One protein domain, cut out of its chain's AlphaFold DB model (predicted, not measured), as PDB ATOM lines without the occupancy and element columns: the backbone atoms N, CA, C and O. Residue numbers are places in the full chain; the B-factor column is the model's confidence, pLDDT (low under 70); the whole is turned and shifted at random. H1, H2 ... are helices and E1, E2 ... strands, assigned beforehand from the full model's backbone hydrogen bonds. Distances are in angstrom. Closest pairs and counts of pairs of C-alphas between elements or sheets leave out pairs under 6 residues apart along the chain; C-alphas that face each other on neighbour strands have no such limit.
ATOM      1  N   LYS A  50     479.508 251.703 725.666       88.44
ATOM      2  CA  LYS A  50     480.661 251.381 726.509       88.44
ATOM      3  C   LYS A  50     480.196 250.967 727.890       88.44
ATOM      4  O   LYS A  50     479.589 251.792 728.565       88.44
ATOM      5  N   MET A  51     480.537 249.759 728.322       88.81
ATOM      6  CA  MET A  51     480.265 249.259 729.673       88.81
ATOM      7  C   MET A  51     481.557 248.871 730.390       88.81
ATOM      8  O   MET A  51     482.522 248.464 729.742       88.81
ATOM      9  N   THR A  52     481.596 248.961 731.717       87.50
ATOM     10  CA  THR A  52     482.664 248.322 732.503       87.50
ATOM     11  C   THR A  52     482.503 246.798 732.514       87.50
ATOM     12  O   THR A  52     481.523 246.247 732.007       87.50
ATOM     13  N   VAL A  53     483.484 246.085 733.077       84.88
ATOM     14  CA  VAL A  53     483.408 244.620 733.223       84.88
ATOM     15  C   VAL A  53     482.261 244.235 734.161       84.88
ATOM     16  O   VAL A  53     481.549 243.270 733.903       84.88
ATOM     17  N   GLU A  54     482.076 245.006 735.225       86.88
ATOM     18  CA  GLU A  54     481.063 244.809 736.257       86.88
ATOM     19  C   GLU A  54     479.669 245.146 735.722       86.88
ATOM     20  O   GLU A  54     478.761 244.331 735.856       86.88
ATOM     21  N   GLU A  55     479.524 246.274 735.017       89.88
ATOM     22  CA  GLU A  55     478.285 246.634 734.316       89.88
ATOM     23  C   GLU A  55     477.893 245.562 733.295       89.88
ATOM     24  O   GLU A  55     476.728 245.184 733.216       89.88
ATOM     25  N   LYS A  56     478.858 245.030 732.530       91.88
ATOM     26  CA  LYS A  56     478.581 243.965 731.560       91.88
ATOM     27  C   LYS A  56     478.154 242.667 732.235       91.88
ATOM     28  O   LYS A  56     477.292 241.972 731.712       91.88
ATOM     29  N   LYS A  57     478.765 242.329 733.368       91.62
ATOM     30  CA  LYS A  57     478.394 241.137 734.128       91.62
ATOM     31  C   LYS A  57     476.951 241.241 734.619       91.62
ATOM     32  O   LYS A  57     476.173 240.328 734.384       91.62
ATOM     33  N   GLU A  58     476.596 242.370 735.223       93.94
ATOM     34  CA  GLU A  58     475.218 242.648 735.637       93.94
ATOM     35  C   GLU A  58     474.257 242.670 734.443       93.94
ATOM     36  O   GLU A  58     473.147 242.161 734.541       93.94
ATOM     37  N   PHE A  59     474.693 243.201 733.298       93.25
ATOM     38  CA  PHE A  59     473.913 243.185 732.064       93.25
ATOM     39  C   PHE A  59     473.626 241.760 731.579       93.25
ATOM     40  O   PHE A  59     472.500 241.454 731.204       93.25
ATOM     41  N   ASP A  60     474.627 240.884 731.607       92.44
ATOM     42  CA  ASP A  60     474.479 239.490 731.185       92.44
ATOM     43  C   ASP A  60     473.567 238.687 732.120       92.44
ATOM     44  O   ASP A  60     472.848 237.799 731.658       92.44
ATOM     45  N   ASP A  61     473.547 239.031 733.409       91.75
ATOM     46  CA  ASP A  61     472.667 238.408 734.402       91.75
ATOM     47  C   ASP A  61     471.180 238.760 734.173       91.75
ATOM     48  O   ASP A  61     470.301 237.979 734.548       91.75
ATOM     49  N   LEU A  62     470.879 239.876 733.493       88.94
ATOM     50  CA  LEU A  62     469.508 240.257 733.117       88.94
ATOM     51  C   LEU A  62     468.919 239.363 732.008       88.94
ATOM     52  O   LEU A  62     467.697 239.285 731.871       88.94
ATOM     53  N   GLY A  63     469.756 238.647 731.246       79.25
ATOM     54  CA  GLY A  63     469.332 237.689 730.218       79.25
ATOM     55  C   GLY A  63     468.474 238.289 729.093       79.25
ATOM     56  O   GLY A  63     468.577 239.468 728.768       79.25
ATOM     57  N   ASP A  64     467.593 237.472 728.501       76.94
ATOM     58  CA  ASP A  64     466.717 237.853 727.372       76.94
ATOM     59  C   ASP A  64     465.446 238.618 727.815       76.94
ATOM     60  O   ASP A  64     464.371 238.494 727.215       76.94
ATOM     61  N   MET A  65     465.514 239.365 728.917       79.19
ATOM     62  CA  MET A  65     464.360 240.103 729.428       79.19
ATOM     63  C   MET A  65     464.007 241.296 728.536       79.19
ATOM     64  O   MET A  65     464.859 241.990 727.987       79.19
ATOM     65  N   THR A  66     462.710 241.580 728.424       74.81
ATOM     66  CA  THR A  66     462.234 242.739 727.663       74.81
ATOM     67  C   THR A  66     462.621 244.057 728.351       74.81
ATOM     68  O   THR A  66     462.463 244.147 729.572       74.81
ATOM     69  N   PRO A  67     462.989 245.118 727.603       74.94
ATOM     70  CA  PRO A  67     463.553 246.355 728.162       74.94
ATOM     71  C   PRO A  67     462.766 247.015 729.298       74.94
ATOM     72  O   PRO A  67     463.357 247.507 730.255       74.94
ATOM     73  N   HIS A  68     461.434 246.997 729.226       73.25
ATOM     74  CA  HIS A  68     460.585 247.596 730.258       73.25
ATOM     75  C   HIS A  68     460.673 246.868 731.610       73.25
ATOM     76  O   HIS A  68     460.612 247.521 732.641       73.25
ATOM     77  N   LEU A  69     460.862 245.543 731.615       79.12
ATOM     78  CA  LEU A  69     461.022 244.767 732.853       79.12
ATOM     79  C   LEU A  69     462.410 244.953 733.461       79.12
ATOM     80  O   LEU A  69     462.559 244.950 734.677       79.12
ATOM     81  N   VAL A  70     463.421 245.144 732.614       84.75
ATOM     82  CA  VAL A  70     464.803 245.326 733.058       84.75
ATOM     83  C   VAL A  70     464.956 246.595 733.895       84.75
ATOM     84  O   VAL A  70     465.565 246.547 734.961       84.75
ATOM     85  N   LEU A  71     464.376 247.716 733.458       84.00
ATOM     86  CA  LEU A  71     464.494 248.983 734.189       84.00
ATOM     87  C   LEU A  71     463.872 248.922 735.591       84.00
ATOM     88  O   LEU A  71     464.424 249.517 736.510       84.00
ATOM     89  N   ASP A  72     462.781 248.172 735.764       84.44
ATOM     90  CA  ASP A  72     462.123 247.995 737.064       84.44
ATOM     91  C   ASP A  72     462.892 247.039 737.998       84.44
ATOM     92  O   ASP A  72     462.738 247.106 739.217       84.44
ATOM     93  N   MET A  73     463.711 246.136 737.446       87.50
ATOM     94  CA  MET A  73     464.481 245.153 738.219       87.50
ATOM     95  C   MET A  73     465.824 245.684 738.718       87.50
ATOM     96  O   MET A  73     466.310 245.242 739.762       87.50
ATOM     97  N   ILE A  74     466.428 246.615 737.981       89.62
ATOM     98  CA  ILE A  74     467.724 247.193 738.331       89.62
ATOM     99  C   ILE A  74     467.585 248.009 739.618       89.62
ATOM    100  O   ILE A  74     466.921 249.043 739.663       89.62
ATOM    101  N   ASN A  75     468.252 247.544 740.671       87.69
ATOM    102  CA  ASN A  75     468.231 248.131 742.003       87.69
ATOM    103  C   ASN A  75     469.646 248.150 742.606       87.69
ATOM    104  O   ASN A  75     470.568 247.542 742.062       87.69
ATOM    105  N   THR A  76     469.822 248.863 743.719       86.25
ATOM    106  CA  THR A  76     471.130 249.052 744.367       86.25
ATOM    107  C   THR A  76     471.734 247.781 744.952       86.25
ATOM    108  O   THR A  76     472.944 247.749 745.150       86.25
ATOM    109  N   ASP A  77     470.926 246.764 745.240       85.00
ATOM    110  CA  ASP A  77     471.363 245.567 745.957       85.00
ATOM    111  C   ASP A  77     471.792 244.463 744.977       85.00
ATOM    112  O   ASP A  77     472.852 243.861 745.147       85.00
ATOM    113  N   ASP A  78     470.999 244.236 743.926       87.00
ATOM    114  CA  ASP A  78     471.233 243.167 742.946       87.00
ATOM    115  C   ASP A  78     472.061 243.628 741.734       87.00
ATOM    116  O   ASP A  78     472.862 242.857 741.205       87.00
ATOM    117  N   TYR A  79     471.884 244.883 741.295       91.00
ATOM    118  CA  TYR A  79     472.524 245.439 740.092       91.00
ATOM    119  C   TYR A  79     473.151 246.821 740.361       91.00
ATOM    120  O   TYR A  79     472.793 247.810 739.708       91.00
ATOM    121  N   PRO A  80     474.057 246.939 741.351       87.12
ATOM    122  CA  PRO A  80     474.578 248.225 741.810       87.12
ATOM    123  C   PRO A  80     475.289 249.037 740.720       87.12
ATOM    124  O   PRO A  80     475.189 250.270 740.714       87.12
ATOM    125  N   ASN A  81     476.012 248.393 739.799       86.88
ATOM    126  CA  ASN A  81     476.787 249.097 738.775       86.88
ATOM    127  C   ASN A  81     475.887 249.632 737.652       86.88
ATOM    128  O   ASN A  81     476.000 250.803 737.278       86.88
ATOM    129  N   LEU A  82     474.943 248.828 737.164       89.62
ATOM    130  CA  LEU A  82     473.926 249.263 736.213       89.62
ATOM    131  C   LEU A  82     473.009 250.315 736.833       89.62
ATOM    132  O   LEU A  82     472.769 251.345 736.203       89.62
ATOM    133  N   TYR A  83     472.562 250.126 738.078       89.00
ATOM    134  CA  TYR A  83     471.745 251.115 738.784       89.00
ATOM    135  C   TYR A  83     472.442 252.478 738.820       89.00
ATOM    136  O   TYR A  83     471.857 253.503 738.463       89.00
ATOM    137  N   ARG A  84     473.733 252.485 739.169       81.88
ATOM    138  CA  ARG A  84     474.569 253.688 739.184       81.88
ATOM    139  C   ARG A  84     474.666 254.339 737.807       81.88
ATOM    140  O   ARG A  84     474.477 255.551 737.686       81.88
ATOM    141  N   ARG A  85     474.935 253.552 736.763       84.00
ATOM    142  CA  ARG A  85     475.009 254.046 735.381       84.00
ATOM    143  C   ARG A  85     473.705 254.718 734.957       84.00
ATOM    144  O   ARG A  85     473.735 255.799 734.373       84.00
ATOM    145  N   ILE A  86     472.585 254.065 735.246       87.19
ATOM    146  CA  ILE A  86     471.284 254.385 734.668       87.19
ATOM    147  C   ILE A  86     470.569 255.484 735.452       87.19
ATOM    148  O   ILE A  86     470.004 256.379 734.832       87.19
ATOM    149  N   PHE A  87     470.588 255.453 736.787       84.19
ATOM    150  CA  PHE A  87     469.724 256.306 737.614       84.19
ATOM    151  C   PHE A  87     470.455 257.423 738.363       84.19
ATOM    152  O   PHE A  87     469.833 258.428 738.699       84.19
ATOM    153  N   VAL A  88     471.762 257.289 738.608       77.25
ATOM    154  CA  VAL A  88     472.525 258.281 739.393       77.25
ATOM    155  C   VAL A  88     473.135 259.370 738.505       77.25
ATOM    156  O   VAL A  88     473.289 260.517 738.929       77.25
ATOM    157  N   ARG A  89     473.471 259.052 737.251       70.75
ATOM    158  CA  ARG A  89     474.092 260.019 736.335       70.75
ATOM    159  C   ARG A  89     473.125 261.134 735.937       70.75
ATOM    160  O   ARG A  89     471.936 260.916 735.721       70.75
ATOM    161  N   LYS A  90     473.678 262.337 735.735       69.12
ATOM    162  CA  LYS A  90     472.943 263.544 735.309       69.12
ATOM    163  C   LYS A  90     472.155 263.349 734.004       69.12
ATOM    164  O   LYS A  90     471.168 264.044 733.790       69.12
ATOM    165  N   ASP A  91     472.579 262.406 733.166       75.88
ATOM    166  CA  ASP A  91     471.952 262.075 731.883       75.88
ATOM    167  C   ASP A  91     471.219 260.717 731.919       75.88
ATOM    168  O   ASP A  91     471.351 259.874 731.033       75.88
ATOM    169  N   SER A  92     470.475 260.476 733.003       79.75
ATOM    170  CA  SER A  92     469.785 259.207 733.276       79.75
ATOM    171  C   SER A  92     468.880 258.743 732.127       79.75
ATOM    172  O   SER A  92     468.883 257.566 731.781       79.75
ATOM    173  N   ILE A  93     468.146 259.657 731.481       84.00
ATOM    174  CA  ILE A  93     467.243 259.315 730.368       84.00
ATOM    175  C   ILE A  93     468.030 258.750 729.179       84.00
ATOM    176  O   ILE A  93     467.625 257.745 728.596       84.00
ATOM    177  N   HIS A  94     469.162 259.367 728.833       83.62
ATOM    178  CA  HIS A  94     470.023 258.864 727.768       83.62
ATOM    179  C   HIS A  94     470.599 257.486 728.121       83.62
ATOM    180  O   HIS A  94     470.561 256.582 727.291       83.62
ATOM    181  N   MET A  95     471.032 257.282 729.369       86.88
ATOM    182  CA  MET A  95     471.563 255.993 729.838       86.88
ATOM    183  C   MET A  95     470.504 254.879 729.844       86.88
ATOM    184  O   MET A  95     470.809 253.741 729.488       86.88
ATOM    185  N   GLN A  96     469.252 255.192 730.197       89.00
ATOM    186  CA  GLN A  96     468.124 254.255 730.087       89.00
ATOM    187  C   GLN A  96     467.875 253.850 728.627       89.00
ATOM    188  O   GLN A  96     467.667 252.672 728.337       89.00
ATOM    189  N   ALA A  97     467.942 254.810 727.700       87.38
ATOM    190  CA  ALA A  97     467.801 254.542 726.271       87.38
ATOM    191  C   ALA A  97     468.973 253.716 725.711       87.38
ATOM    192  O   ALA A  97     468.747 252.801 724.917       87.38
ATOM    193  N   GLU A  98     470.212 253.987 726.141       89.25
ATOM    194  CA  GLU A  98     471.372 253.153 725.802       89.25
ATOM    195  C   GLU A  98     471.189 251.715 726.289       89.25
ATOM    196  O   GLU A  98     471.443 250.785 725.529       89.25
ATOM    197  N   LEU A  99     470.720 251.512 727.522       90.00
ATOM    198  CA  LEU A  99     470.475 250.170 728.047       90.00
ATOM    199  C   LEU A  99     469.402 249.433 727.240       90.00
ATOM    200  O   LEU A  99     469.608 248.281 726.868       90.00
ATOM    201  N   ALA A 100     468.280 250.090 726.938       88.50
ATOM    202  CA  ALA A 100     467.226 249.496 726.118       88.50
ATOM    203  C   ALA A 100     467.766 249.069 724.743       88.50
ATOM    204  O   ALA A 100     467.526 247.946 724.302       88.50
ATOM    205  N   LYS A 101     468.582 249.924 724.116       87.94
ATOM    206  CA  LYS A 101     469.274 249.609 722.863       87.94
ATOM    207  C   LYS A 101     470.257 248.446 723.020       87.94
ATOM    208  O   LYS A 101     470.362 247.626 722.116       87.94
ATOM    209  N   ALA A 102     470.972 248.361 724.140       90.38
ATOM    210  CA  ALA A 102     471.907 247.275 724.424       90.38
ATOM    211  C   ALA A 102     471.198 245.922 724.588       90.38
ATOM    212  O   ALA A 102     471.744 244.911 724.161       90.38
ATOM    213  N   LEU A 103     469.989 245.897 725.160       89.19
ATOM    214  CA  LEU A 103     469.166 244.685 725.271       89.19
ATOM    215  C   LEU A 103     468.699 244.177 723.900       89.19
ATOM    216  O   LEU A 103     468.684 242.975 723.664       89.19
ATOM    217  N   GLU A 104     468.346 245.086 722.987       86.75
ATOM    218  CA  GLU A 104     467.961 244.731 721.612       86.75
ATOM    219  C   GLU A 104     469.167 244.370 720.733       86.75
ATOM    220  O   GLU A 104     469.059 243.525 719.844       86.75
ATOM    221  N   HIS A 105     470.316 244.996 720.998       88.12
ATOM    222  CA  HIS A 105     471.549 244.862 720.226       88.12
ATOM    223  C   HIS A 105     472.784 244.636 721.121       88.12
ATOM    224  O   HIS A 105     473.650 245.522 721.219       88.12
ATOM    225  N   PRO A 106     472.926 243.463 721.772       89.00
ATOM    226  CA  PRO A 106     474.050 243.188 722.674       89.00
ATOM    227  C   PRO A 106     475.427 243.276 721.998       89.00
ATOM    228  O   PRO A 106     476.431 243.575 722.648       89.00
ATOM    229  N   GLU A 107     475.501 243.069 720.680       87.12
ATOM    230  CA  GLU A 107     476.714 243.207 719.863       87.12
ATOM    231  C   GLU A 107     477.279 244.639 719.819       87.12
ATOM    232  O   GLU A 107     478.432 244.860 719.414       87.12
ATOM    233  N   LEU A 108     476.482 245.630 720.225       90.62
ATOM    234  CA  LEU A 108     476.910 247.020 720.352       90.62
ATOM    235  C   LEU A 108     477.679 247.295 721.635       90.62
ATOM    236  O   LEU A 108     478.331 248.337 721.710       90.62
ATOM    237  N   ILE A 109     477.656 246.383 722.604       91.19
ATOM    238  CA  ILE A 109     478.369 246.584 723.857       91.19
ATOM    239  C   ILE A 109     479.874 246.421 723.638       91.19
ATOM    240  O   ILE A 109     480.362 245.398 723.153       91.19
ATOM    241  N   GLU A 110     480.625 247.437 724.043       90.62
ATOM    242  CA  GLU A 110     482.078 247.397 724.151       90.62
ATOM    243  C   GLU A 110     482.460 247.407 725.631       90.62
ATOM    244  O   GLU A 110     482.204 248.375 726.347       90.62
ATOM    245  N   VAL A 111     483.094 246.327 726.094       86.19
ATOM    246  CA  VAL A 111     483.590 246.257 727.472       86.19
ATOM    247  C   VAL A 111     484.892 247.038 727.577       86.19
ATOM    248  O   VAL A 111     485.941 246.614 727.083       86.19
ATOM    249  N   VAL A 112     484.833 248.173 728.259       81.19
ATOM    250  CA  VAL A 112     485.976 249.033 728.527       81.19
ATOM    251  C   VAL A 112     486.549 248.660 729.884       81.19
ATOM    252  O   VAL A 112     485.937 248.868 730.931       81.19
TER     253      VAL A 112
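AT A GLANCE: This is residues 50 to 112 of the 175 residues of an uncharacterized protein of Liquorilactobacillus mali (UniProt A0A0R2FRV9). Four short helices pack crosswise in a small rounded cluster: H3 packs on both H1 and H4, and H2 packs on H4. The two ends of the printed part come together, where residues 50 to 51 pair in parallel with residues 110 to 111 of E1. The printed part has 63 residues, mostly helix in its named elements, in the order H1, H2, H3, H4, E1. It is compact, with a radius of gyration of the C-alphas of 10.4 A and spans of 25 by 23 by 20 A.

HOW THE PARTS SIT: H1, residues 53 to 61, touches H3, residues 80 to 88, about perpendicular at 84 degrees; their closest C-alphas, of Glu 55 and Asn 81, are 5.3 A apart. H2, residues 67 to 73, touches H4, residues 92 to 104, at a steep tilt of 61 degrees, opposite ways; the closest C-alphas are those of Pro 67 and Ala 100, 5.2 A. H3 touches H4 at a steep tilt of 50 degrees, opposite ways, closest at the C-alphas of Ile 86 and Met 95, 5.1 A. H1 and H4 are only just apart, 8.4 A at the closest. E1, residues 109 to 111, pairs with no named strand; its closest C-alpha to H1 is Val 111, 6.0 A from that of Val 53. Every O i to N i+4 pair is within hydrogen-bond range in H1, H3 and H4; in H2 2 of 3 are.

IN THESE COORDINATES: H1 begins at C-alpha 53 (483.408, 244.620, 733.223) and is 12.5 A long. H2 measures 10.2 A and H3 10.5 A. H4, the longest helix, measures 18.7 A. E1, 6.4 A long, ends at C-alpha 111 (483.590, 246.257, 727.472).

THE WHOLE: The two C-alphas farthest apart, of Asp 64 and Lys 90, are 27.6 A apart. The printed part has no cut and no long link. Mean pLDDT of the printed part is 85.6; residue 90 is under 70.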